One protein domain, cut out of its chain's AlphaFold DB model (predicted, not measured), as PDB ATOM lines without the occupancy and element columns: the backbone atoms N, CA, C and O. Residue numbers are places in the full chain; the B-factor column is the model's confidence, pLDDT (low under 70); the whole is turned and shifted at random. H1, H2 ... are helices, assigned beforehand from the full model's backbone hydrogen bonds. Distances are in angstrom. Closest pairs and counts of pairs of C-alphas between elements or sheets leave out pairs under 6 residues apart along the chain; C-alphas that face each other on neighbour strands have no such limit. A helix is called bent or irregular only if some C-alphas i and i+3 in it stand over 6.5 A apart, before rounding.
ATOM      1  N   GLN A 503     -33.939  -0.232  14.971       86.81
ATOM      2  CA  GLN A 503     -32.785  -1.131  14.930       86.81
ATOM      3  C   GLN A 503     -32.614  -1.889  16.243       86.81
ATOM      4  O   GLN A 503     -32.387  -3.102  16.236       86.81
ATOM      5  N   ALA A 504     -32.777  -1.209  17.373       87.25
ATOM      6  CA  ALA A 504     -32.732  -1.839  18.678       87.25
ATOM      7  C   ALA A 504     -33.915  -2.783  18.893       87.25
ATOM      8  O   ALA A 504     -33.710  -3.900  19.358       87.25
ATOM      9  N   LEU A 505     -35.130  -2.388  18.500       91.75
ATOM     10  CA  LEU A 505     -36.309  -3.261  18.551       91.75
ATOM     11  C   LEU A 505     -36.086  -4.556  17.760       91.75
ATOM     12  O   LEU A 505     -36.364  -5.640  18.272       91.75
ATOM     13  N   SER A 506     -35.520  -4.444  16.556       87.44
ATOM     14  CA  SER A 506     -35.162  -5.585  15.708       87.44
ATOM     15  C   SER A 506     -34.163  -6.509  16.409       87.44
ATOM     16  O   SER A 506     -34.465  -7.674  16.664       87.44
ATOM     17  N   ASN A 507     -33.014  -5.977  16.833       86.62
ATOM     18  CA  ASN A 507     -31.935  -6.766  17.434       86.62
ATOM     19  C   ASN A 507     -32.322  -7.389  18.788       86.62
ATOM     20  O   ASN A 507     -31.940  -8.522  19.100       86.62
ATOM     21  N   LEU A 508     -33.069  -6.652  19.614       89.75
ATOM     22  CA  LEU A 508     -33.494  -7.098  20.939       89.75
ATOM     23  C   LEU A 508     -34.604  -8.146  20.862       89.75
ATOM     24  O   LEU A 508     -34.644  -9.013  21.732       89.75
ATOM     25  N   SER A 509     -35.460  -8.115  19.833       90.50
ATOM     26  CA  SER A 509     -36.535  -9.107  19.668       90.50
ATOM     27  C   SER A 509     -36.006 -10.541  19.539       90.50
ATOM     28  O   SER A 509     -36.625 -11.468  20.059       90.50
ATOM     29  N   ASP A 510     -34.824 -10.709  18.941       83.88
ATOM     30  CA  ASP A 510     -34.131 -11.999  18.836       83.88
ATOM     31  C   ASP A 510     -33.317 -12.346  20.095       83.88
ATOM     32  O   ASP A 510     -33.028 -13.511  20.366       83.88
ATOM     33  N   SER A 511     -32.901 -11.327  20.851       86.88
ATOM     34  CA  SER A 511     -31.868 -11.453  21.887       86.88
ATOM     35  C   SER A 511     -32.414 -11.457  23.317       86.88
ATOM     36  O   SER A 511     -31.706 -11.870  24.237       86.88
ATOM     37  N   VAL A 512     -33.661 -11.019  23.515       89.06
ATOM     38  CA  VAL A 512     -34.365 -10.982  24.807       89.06
ATOM     39  C   VAL A 512     -35.683 -11.760  24.675       89.06
ATOM     40  O   VAL A 512     -36.742 -11.158  24.483       89.06
ATOM     41  N   PRO A 513     -35.643 -13.106  24.765       83.88
ATOM     42  CA  PRO A 513     -36.794 -13.959  24.459       83.88
ATOM     43  C   PRO A 513     -38.041 -13.623  25.281       83.88
ATOM     44  O   PRO A 513     -39.141 -13.575  24.735       83.88
ATOM     45  N   ASP A 514     -37.857 -13.299  26.564       86.75
ATOM     46  CA  ASP A 514     -38.939 -12.984  27.509       86.75
ATOM     47  C   ASP A 514     -39.756 -11.741  27.107       86.75
ATOM     48  O   ASP A 514     -40.885 -11.557  27.556       86.75
ATOM     49  N   MET A 515     -39.194 -10.890  26.244       91.31
ATOM     50  CA  MET A 515     -39.801  -9.647  25.770       91.31
ATOM     51  C   MET A 515     -40.072  -9.633  24.262       91.31
ATOM     52  O   MET A 515     -40.539  -8.618  23.739       91.31
ATOM     53  N   SER A 516     -39.794 -10.729  23.550       90.38
ATOM     54  CA  SER A 516     -39.777 -10.762  22.081       90.38
ATOM     55  C   SER A 516     -41.083 -10.250  21.459       90.38
ATOM     56  O   SER A 516     -41.054  -9.332  20.645       90.38
ATOM     57  N   GLU A 517     -42.247 -10.727  21.915       92.69
ATOM     58  CA  GLU A 517     -43.548 -10.290  21.379       92.69
ATOM     59  C   GLU A 517     -43.856  -8.809  21.659       92.69
ATOM     60  O   GLU A 517     -44.427  -8.122  20.813       92.69
ATOM     61  N   GLN A 518     -43.448  -8.277  22.814       94.62
ATOM     62  CA  GLN A 518     -43.648  -6.861  23.148       94.62
ATOM     63  C   GLN A 518     -42.772  -5.957  22.270       94.62
ATOM     64  O   GLN A 518     -43.217  -4.904  21.815       94.62
ATOM     65  N   LEU A 519     -41.533  -6.388  22.009       94.94
ATOM     66  CA  LEU A 519     -40.599  -5.708  21.115       94.94
ATOM     67  C   LEU A 519     -41.093  -5.759  19.663       94.94
ATOM     68  O   LEU A 519     -41.123  -4.726  18.996       94.94
ATOM     69  N   LEU A 520     -41.569  -6.917  19.197       93.56
ATOM     70  CA  LEU A 520     -42.155  -7.074  17.861       93.56
ATOM     71  C   LEU A 520     -43.408  -6.215  17.678       93.56
ATOM     72  O   LEU A 520     -43.550  -5.563  16.647       93.56
ATOM     73  N   ALA A 521     -44.280  -6.133  18.686       94.56
ATOM     74  CA  ALA A 521     -45.450  -5.258  18.642       94.56
ATOM     75  C   ALA A 521     -45.068  -3.775  18.474       94.56
ATOM     76  O   ALA A 521     -45.780  -3.015  17.820       94.56
ATOM     77  N   ARG A 522     -43.925  -3.357  19.034       94.69
ATOM     78  CA  ARG A 522     -43.374  -2.004  18.863       94.69
ATOM     79  C   ARG A 522     -42.657  -1.808  17.530       94.69
ATOM     80  O   ARG A 522     -42.642  -0.684  17.036       94.69
ATOM     81  N   LEU A 523     -42.087  -2.869  16.961       93.38
ATOM     82  CA  LEU A 523     -41.456  -2.863  15.639       93.38
ATOM     83  C   LEU A 523     -42.491  -2.836  14.499       93.38
ATOM     84  O   LEU A 523     -42.219  -2.312  13.421       93.38
ATOM     85  N   GLU A 524     -43.692  -3.356  14.747       93.94
ATOM     86  CA  GLU A 524     -44.763  -3.538  13.762       93.94
ATOM     87  C   GLU A 524     -45.084  -2.296  12.901       93.94
ATOM     88  O   GLU A 524     -45.188  -2.445  11.679       93.94
ATOM     89  N   PRO A 525     -45.193  -1.064  13.442       92.75
ATOM     90  CA  PRO A 525     -45.454   0.118  12.618       92.75
ATOM     91  C   PRO A 525     -44.339   0.398  11.600       92.75
ATOM     92  O   PRO A 525     -44.624   0.816  10.480       92.75
ATOM     93  N   PHE A 526     -43.078   0.127  11.957       91.75
ATOM     94  CA  PHE A 526     -41.939   0.285  11.049       91.75
ATOM     95  C   PHE A 526     -42.003  -0.731   9.908       91.75
ATOM     96  O   PHE A 526     -41.819  -0.358   8.754       91.75
ATOM     97  N   LEU A 527     -42.347  -1.988  10.212       91.50
ATOM     98  CA  LEU A 527     -42.545  -3.036   9.203       91.50
ATOM     99  C   LEU A 527     -43.675  -2.680   8.233       91.50
ATOM    100  O   LEU A 527     -43.528  -2.837   7.024       91.50
ATOM    101  N   VAL A 528     -44.803  -2.185   8.749       91.75
ATOM    102  CA  VAL A 528     -45.944  -1.766   7.922       91.75
ATOM    103  C   VAL A 528     -45.557  -0.609   7.003       91.75
ATOM    104  O   VAL A 528     -45.819  -0.686   5.803       91.75
ATOM    105  N   ASN A 529     -44.897   0.420   7.535       89.94
ATOM    106  CA  ASN A 529     -44.445   1.564   6.742       89.94
ATOM    107  C   ASN A 529     -43.427   1.147   5.675       89.94
ATOM    108  O   ASN A 529     -43.530   1.586   4.531       89.94
ATOM    109  N   PHE A 530     -42.494   0.258   6.020       90.88
ATOM    110  CA  PHE A 530     -41.512  -0.275   5.082       90.88
ATOM    111  C   PHE A 530     -42.191  -1.011   3.919       90.88
ATOM    112  O   PHE A 530     -41.930  -0.689   2.764       90.88
ATOM    113  N   VAL A 531     -43.126  -1.927   4.204       89.88
ATOM    114  CA  VAL A 531     -43.890  -2.658   3.170       89.88
ATOM    115  C   VAL A 531     -44.719  -1.711   2.303       89.88
ATOM    116  O   VAL A 531     -44.784  -1.885   1.090       89.88
ATOM    117  N   GLN A 532     -45.356  -0.701   2.897       88.94
ATOM    118  CA  GLN A 532     -46.141   0.282   2.144       88.94
ATOM    119  C   GLN A 532     -45.270   1.159   1.239       88.94
ATOM    120  O   GLN A 532     -45.718   1.538   0.158       88.94
ATOM    121  N   GLY A 533     -44.046   1.463   1.674       87.44
ATOM    122  CA  GLY A 533     -43.064   2.234   0.919       87.44
ATOM    123  C   GLY A 533     -42.267   1.420  -0.103       87.44
ATOM    124  O   GLY A 533     -41.484   2.011  -0.847       87.44
ATOM    125  N   MET A 534     -42.441   0.092  -0.160       87.00
ATOM    126  CA  MET A 534     -41.753  -0.740  -1.144       87.00
ATOM    127  C   MET A 534     -42.229  -0.415  -2.571       87.00
ATOM    128  O   MET A 534     -43.440  -0.362  -2.818       87.00
ATOM    129  N   PRO A 535     -41.300  -0.243  -3.531       85.44
ATOM    130  CA  PRO A 535     -41.654   0.051  -4.911       85.44
ATOM    131  C   PRO A 535     -42.437  -1.106  -5.529       85.44
ATOM    132  O   PRO A 535     -42.068  -2.275  -5.379       85.44
ATOM    133  N   ARG A 536     -43.502  -0.793  -6.269       84.44
ATOM    134  CA  ARG A 536     -44.345  -1.806  -6.929       84.44
ATOM    135  C   ARG A 536     -43.914  -2.079  -8.362       84.44
ATOM    136  O   ARG A 536     -44.329  -3.077  -8.946       84.44
ATOM    137  N   THR A 537     -43.079  -1.212  -8.930       81.38
ATOM    138  CA  THR A 537     -42.569  -1.336 -10.297       81.38
ATOM    139  C   THR A 537     -41.054  -1.157 -10.345       81.38
ATOM    140  O   THR A 537     -40.492  -0.398  -9.562       81.38
ATOM    141  N   ALA A 544     -35.709   8.454  -6.005       71.56
ATOM    142  CA  ALA A 544     -35.346   8.969  -4.679       71.56
ATOM    143  C   ALA A 544     -36.362   8.615  -3.569       71.56
ATOM    144  O   ALA A 544     -36.014   8.635  -2.390       71.56
ATOM    145  N   GLY A 545     -37.605   8.266  -3.931       76.38
ATOM    146  CA  GLY A 545     -38.673   7.954  -2.975       76.38
ATOM    147  C   GLY A 545     -38.373   6.734  -2.103       76.38
ATOM    148  O   GLY A 545     -38.549   6.795  -0.891       76.38
ATOM    149  N   PHE A 546     -37.844   5.650  -2.681       79.06
ATOM    150  CA  PHE A 546     -37.494   4.467  -1.889       79.06
ATOM    151  C   PHE A 546     -36.266   4.702  -1.006       79.06
ATOM    152  O   PHE A 546     -36.243   4.264   0.140       79.06
ATOM    153  N   LEU A 547     -35.281   5.471  -1.483       76.62
ATOM    154  CA  LEU A 547     -34.143   5.894  -0.656       76.62
ATOM    155  C   LEU A 547     -34.600   6.702   0.565       76.62
ATOM    156  O   LEU A 547     -34.044   6.542   1.650       76.62
ATOM    157  N   GLN A 548     -35.639   7.527   0.417       78.19
ATOM    158  CA  GLN A 548     -36.234   8.255   1.533       78.19
ATOM    159  C   GLN A 548     -36.936   7.316   2.523       78.19
ATOM    160  O   GLN A 548     -36.767   7.496   3.727       78.19
ATOM    161  N   VAL A 549     -37.656   6.295   2.040       81.44
ATOM    162  CA  VAL A 549     -38.240   5.242   2.893       81.44
ATOM    163  C   VAL A 549     -37.142   4.511   3.664       81.44
ATOM    164  O   VAL A 549     -37.253   4.374   4.879       81.44
ATOM    165  N   LEU A 550     -36.049   4.106   3.009       79.81
ATOM    166  CA  LEU A 550     -34.907   3.456   3.665       79.81
ATOM    167  C   LEU A 550     -34.293   4.349   4.753       79.81
ATOM    168  O   LEU A 550     -34.137   3.914   5.892       79.81
ATOM    169  N   HIS A 551     -34.029   5.617   4.431       77.62
ATOM    170  CA  HIS A 551     -33.467   6.584   5.375       77.62
ATOM    171  C   HIS A 551     -34.404   6.865   6.563       77.62
ATOM    172  O   HIS A 551     -33.943   7.031   7.689       77.62
ATOM    173  N   GLN A 552     -35.721   6.905   6.335       77.69
ATOM    174  CA  GLN A 552     -36.726   7.084   7.392       77.69
ATOM    175  C   GLN A 552     -36.911   5.838   8.257       77.69
ATOM    176  O   GLN A 552     -37.209   5.963   9.443       77.69
ATOM    177  N   THR A 553     -36.762   4.647   7.673       80.81
ATOM    178  CA  THR A 553     -36.892   3.386   8.413       80.81
ATOM    179  C   THR A 553     -35.685   3.192   9.333       80.81
ATOM    180  O   THR A 553     -35.858   2.764  10.471       80.81
ATOM    181  N   GLY A 554     -34.481   3.569   8.877       74.62
ATOM    182  CA  GLY A 554     -33.290   3.659   9.730       74.62
ATOM    183  C   GLY A 554     -32.843   2.321  10.324       74.62
ATOM    184  O   GLY A 554     -32.366   2.285  11.457       74.62
ATOM    185  N   VAL A 555     -33.042   1.230   9.582       77.06
ATOM    186  CA  VAL A 555     -32.655  -0.140   9.953       77.06
ATOM    187  C   VAL A 555     -31.812  -0.759   8.852       77.06
ATOM    188  O   VAL A 555     -32.197  -0.727   7.684       77.06
ATOM    189  N   ASP A 556     -30.707  -1.376   9.252       71.75
ATOM    190  CA  ASP A 556     -29.844  -2.181   8.392       71.75
ATOM    191  C   ASP A 556     -30.503  -3.538   8.093       71.75
ATOM    192  O   ASP A 556     -30.438  -4.043   6.974       71.75
ATOM    193  N   ASN A 557     -31.172  -4.124   9.095       80.62
ATOM    194  CA  ASN A 557     -31.984  -5.336   8.982       80.62
ATOM    195  C   ASN A 557     -33.018  -5.422  10.124       80.62
ATOM    196  O   ASN A 557     -32.849  -4.799  11.174       80.62
ATOM    197  N   PHE A 558     -34.065  -6.233   9.933       83.38
ATOM    198  CA  PHE A 558     -35.148  -6.430  10.909       83.38
ATOM    199  C   PHE A 558     -34.932  -7.615  11.872       83.38
ATOM    200  O   PHE A 558     -35.877  -8.050  12.534       83.38
ATOM    201  N   GLY A 559     -33.720  -8.170  11.958       79.56
ATOM    202  CA  GLY A 559     -33.466  -9.398  12.717       79.56
ATOM    203  C   GLY A 559     -34.235 -10.607  12.166       79.56
ATOM    204  O   GLY A 559     -34.934 -10.520  11.157       79.56
ATOM    205  N   ILE A 560     -34.126 -11.760  12.817       81.50
ATOM    206  CA  ILE A 560     -34.793 -12.998  12.391       81.50
ATOM    207  C   ILE A 560     -36.303 -12.867  12.593       81.50
ATOM    208  O   ILE A 560     -37.085 -13.100  11.667       81.50
ATOM    209  N   ALA A 561     -36.729 -12.477  13.794       84.12
ATOM    210  CA  ALA A 561     -38.138 -12.395  14.140       84.12
ATOM    211  C   ALA A 561     -38.872 -11.305  13.338       84.12
ATOM    212  O   ALA A 561     -39.946 -11.564  12.788       84.12
ATOM    213  N   GLY A 562     -38.277 -10.116  13.203       86.75
ATOM    214  CA  GLY A 562     -38.851  -9.033  12.404       86.75
ATOM    215  C   GLY A 562     -38.852  -9.342  10.907       86.75
ATOM    216  O   GLY A 562     -39.865  -9.102  10.249       86.75
ATOM    217  N   THR A 563     -37.798  -9.968  10.366       87.75
ATOM    218  CA  THR A 563     -37.779 -10.410   8.957       87.75
ATOM    219  C   THR A 563     -38.853 -11.458   8.684       87.75
ATOM    220  O   THR A 563     -39.545 -11.373   7.674       87.75
ATOM    221  N   ASN A 564     -39.084 -12.406   9.594       85.12
ATOM    222  CA  ASN A 564     -40.181 -13.363   9.439       85.12
ATOM    223  C   ASN A 564     -41.549 -12.662   9.393       85.12
ATOM    224  O   ASN A 564     -42.372 -12.976   8.533       85.12
ATOM    225  N   ARG A 565     -41.788 -11.672  10.264       87.88
ATOM    226  CA  ARG A 565     -43.018 -10.858  10.235       87.88
ATOM    227  C   ARG A 565     -43.133 -10.047   8.939       87.88
ATOM    228  O   ARG A 565     -44.223  -9.970   8.373       87.88
ATOM    229  N   LEU A 566     -42.026  -9.488   8.448       89.44
ATOM    230  CA  LEU A 566     -41.956  -8.779   7.169       89.44
ATOM    231  C   LEU A 566     -42.342  -9.690   5.998       89.44
ATOM    232  O   LEU A 566     -43.218  -9.345   5.208       89.44
ATOM    233  N   LEU A 567     -41.720 -10.867   5.906       87.31
ATOM    234  CA  LEU A 567     -41.974 -11.845   4.848       87.31
ATOM    235  C   LEU A 567     -43.435 -12.304   4.854       87.31
ATOM    236  O   LEU A 567     -44.074 -12.306   3.803       87.31
ATOM    237  N   MET A 568     -44.011 -12.567   6.031       87.62
ATOM    238  CA  MET A 568     -45.436 -12.895   6.154       87.62
ATOM    239  C   MET A 568     -46.343 -11.778   5.620       87.62
ATOM    240  O   MET A 568     -47.330 -12.065   4.945       87.62
ATOM    241  N   LYS A 569     -46.007 -10.503   5.865       87.50
ATOM    242  CA  LYS A 569     -46.753  -9.351   5.317       87.50
ATOM    243  C   LYS A 569     -46.646  -9.238   3.798       87.50
ATOM    244  O   LYS A 569     -47.579  -8.758   3.164       87.50
ATOM    245  N   LEU A 570     -45.537  -9.701   3.227       87.19
ATOM    246  CA  LEU A 570     -45.341  -9.819   1.781       87.19
ATOM    247  C   LEU A 570     -45.999 -11.080   1.190       87.19
ATOM    248  O   LEU A 570     -45.902 -11.313  -0.011       87.19
ATOM    249  N   GLY A 571     -46.676 -11.893   2.010       86.88
ATOM    250  CA  GLY A 571     -47.301 -13.146   1.586       86.88
ATOM    251  C   GLY A 571     -46.309 -14.295   1.378       86.88
ATOM    252  O   GLY A 571     -46.671 -15.314   0.795       86.88
ATOM    253  N   ILE A 572     -45.069 -14.147   1.849       84.38
ATOM    254  CA  ILE A 572     -44.026 -15.168   1.775       84.38
ATOM    255  C   ILE A 572     -44.087 -15.997   3.061       84.38
ATOM    256  O   ILE A 572     -43.793 -15.510   4.154       84.38
ATOM    257  N   SER A 573     -44.502 -17.255   2.933       79.81
ATOM    258  CA  SER A 573     -44.565 -18.204   4.043       79.81
ATOM    259  C   SER A 573     -43.198 -18.821   4.350       79.81
ATOM    260  O   SER A 573     -42.294 -18.836   3.512       79.81
ATOM    261  N   SER A 574     -43.053 -19.364   5.564       73.81
ATOM    262  CA  SER A 574     -41.847 -20.093   5.950       73.81
ATOM    263  C   SER A 574     -41.598 -21.270   4.995       73.81
ATOM    264  O   SER A 574     -42.523 -22.048   4.735       73.81
ATOM    265  N   PRO A 575     -40.370 -21.432   4.476       75.19
ATOM    266  CA  PRO A 575     -40.043 -22.530   3.576       75.19
ATOM    267  C   PRO A 575     -40.148 -23.883   4.291       75.19
ATOM    268  O   PRO A 575     -39.868 -23.997   5.484       75.19
TER     269      PRO A 575
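Overview. This is residues 503 to 537 and 544 to 575 of the 651 residues of the protein "Hypothetical protein" of Symbiodinium natans (UniProt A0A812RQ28). One long helix, H2, is the spine of this domain, and three shorter helices pack on it. H1 folds back beside residues 515 to 523 of H2 as a helical hairpin, H3 runs opposite ways beside residues 526 to 533, and H4 crosses H2 and also packs on H1. The printed part has 67 residues with four named helices, in the order H1, H2, H3, H4, and no named strand, and the class is all helix. The whole is compact, with a radius of gyration of the C-alphas of 12.1 A, and the C-alphas span 39 by 27 by 16 A.

Arrangement. Start at the first printed residue, Gln 503, where you meet H1, residues 503 to 511. After a tight link of 1 residue comes H2, residues 513 to 533, which is the hub and touches the three other helices. H2 has a kink of 46 degrees near residue 522, and it is irregular, with C-alphas 514 and 517 8.1 A apart; its line is a rough one. H1 touches H2 with residues 515 to 523 of H2 alone. Look at Ser 509 and Ser 516 for their closest C-alphas, 4.4 A apart. These two helices form a hairpin and run opposite ways at a steep tilt of 39 degrees. Beyond the cut you find H3, residues 544 to 553, which touches H2 with residues 526 to 533 of H2 alone. Their closest C-alphas are those of Gly 533 and Val 549, 6.0 A apart, and the two run opposite ways at a shallow tilt of 16 degrees. Last comes H4, residues 559 to 569. It touches H2, with the closest C-alphas, those of Leu 527 and Leu 566, 6.1 A apart, and the two run the same way at a steep tilt of 49 degrees. H4 also touches H1, with the C-alphas of Ser 506 and Gly 559 the closest at 5.1 A, and their lines are about perpendicular at 75 degrees. The helix packing is mostly crossed, with one of these four pairs at a shallow tilt. H3 is apart from H1, and it is apart from H4 too. In the backbone, H3 and H4 have every O i to N i+4 pair within hydrogen-bond range, while H1 has 4 of 5 and H2 has 13 of 17.

Along the chain. Find C-alpha 503 at (-32.785, -1.131, 14.930); from there H1 runs 12.5 A to C-alpha 511. H2 begins with Pro 513 at (-36.794, -13.959, 24.459) and reaches Gly 533 at (-43.064, 2.234, 0.919), 29.3 A from first to last C-alpha. Go on to C-alpha 544, where H3 begins, and follow it for 14.3 A to Thr 553. H4 starts at Gly 559 and measures 15.2 A to C-alpha 569 at (-46.753, -9.351, 5.317).

Size, cuts and confidence. The two C-alphas farthest apart are those of Asp 514 and Thr 537, 39.7 A. The first and last printed C-alphas, those of Gln 503 and Pro 575, are 25.3 A apart. Look for the cut after Thr 537: residues 538 to 543 are not printed, and C-alphas 537 and 544 are 13.8 A apart across it. Of the links that are printed whole, H1 to H2 and H3 to H4 are both tight, the second with 5 residues. The link from H2 to H3 is the one across the cut. The mean pLDDT of the printed part is 85.6, that of H3 is 78, and no printed residue is under 70 in this predicted model.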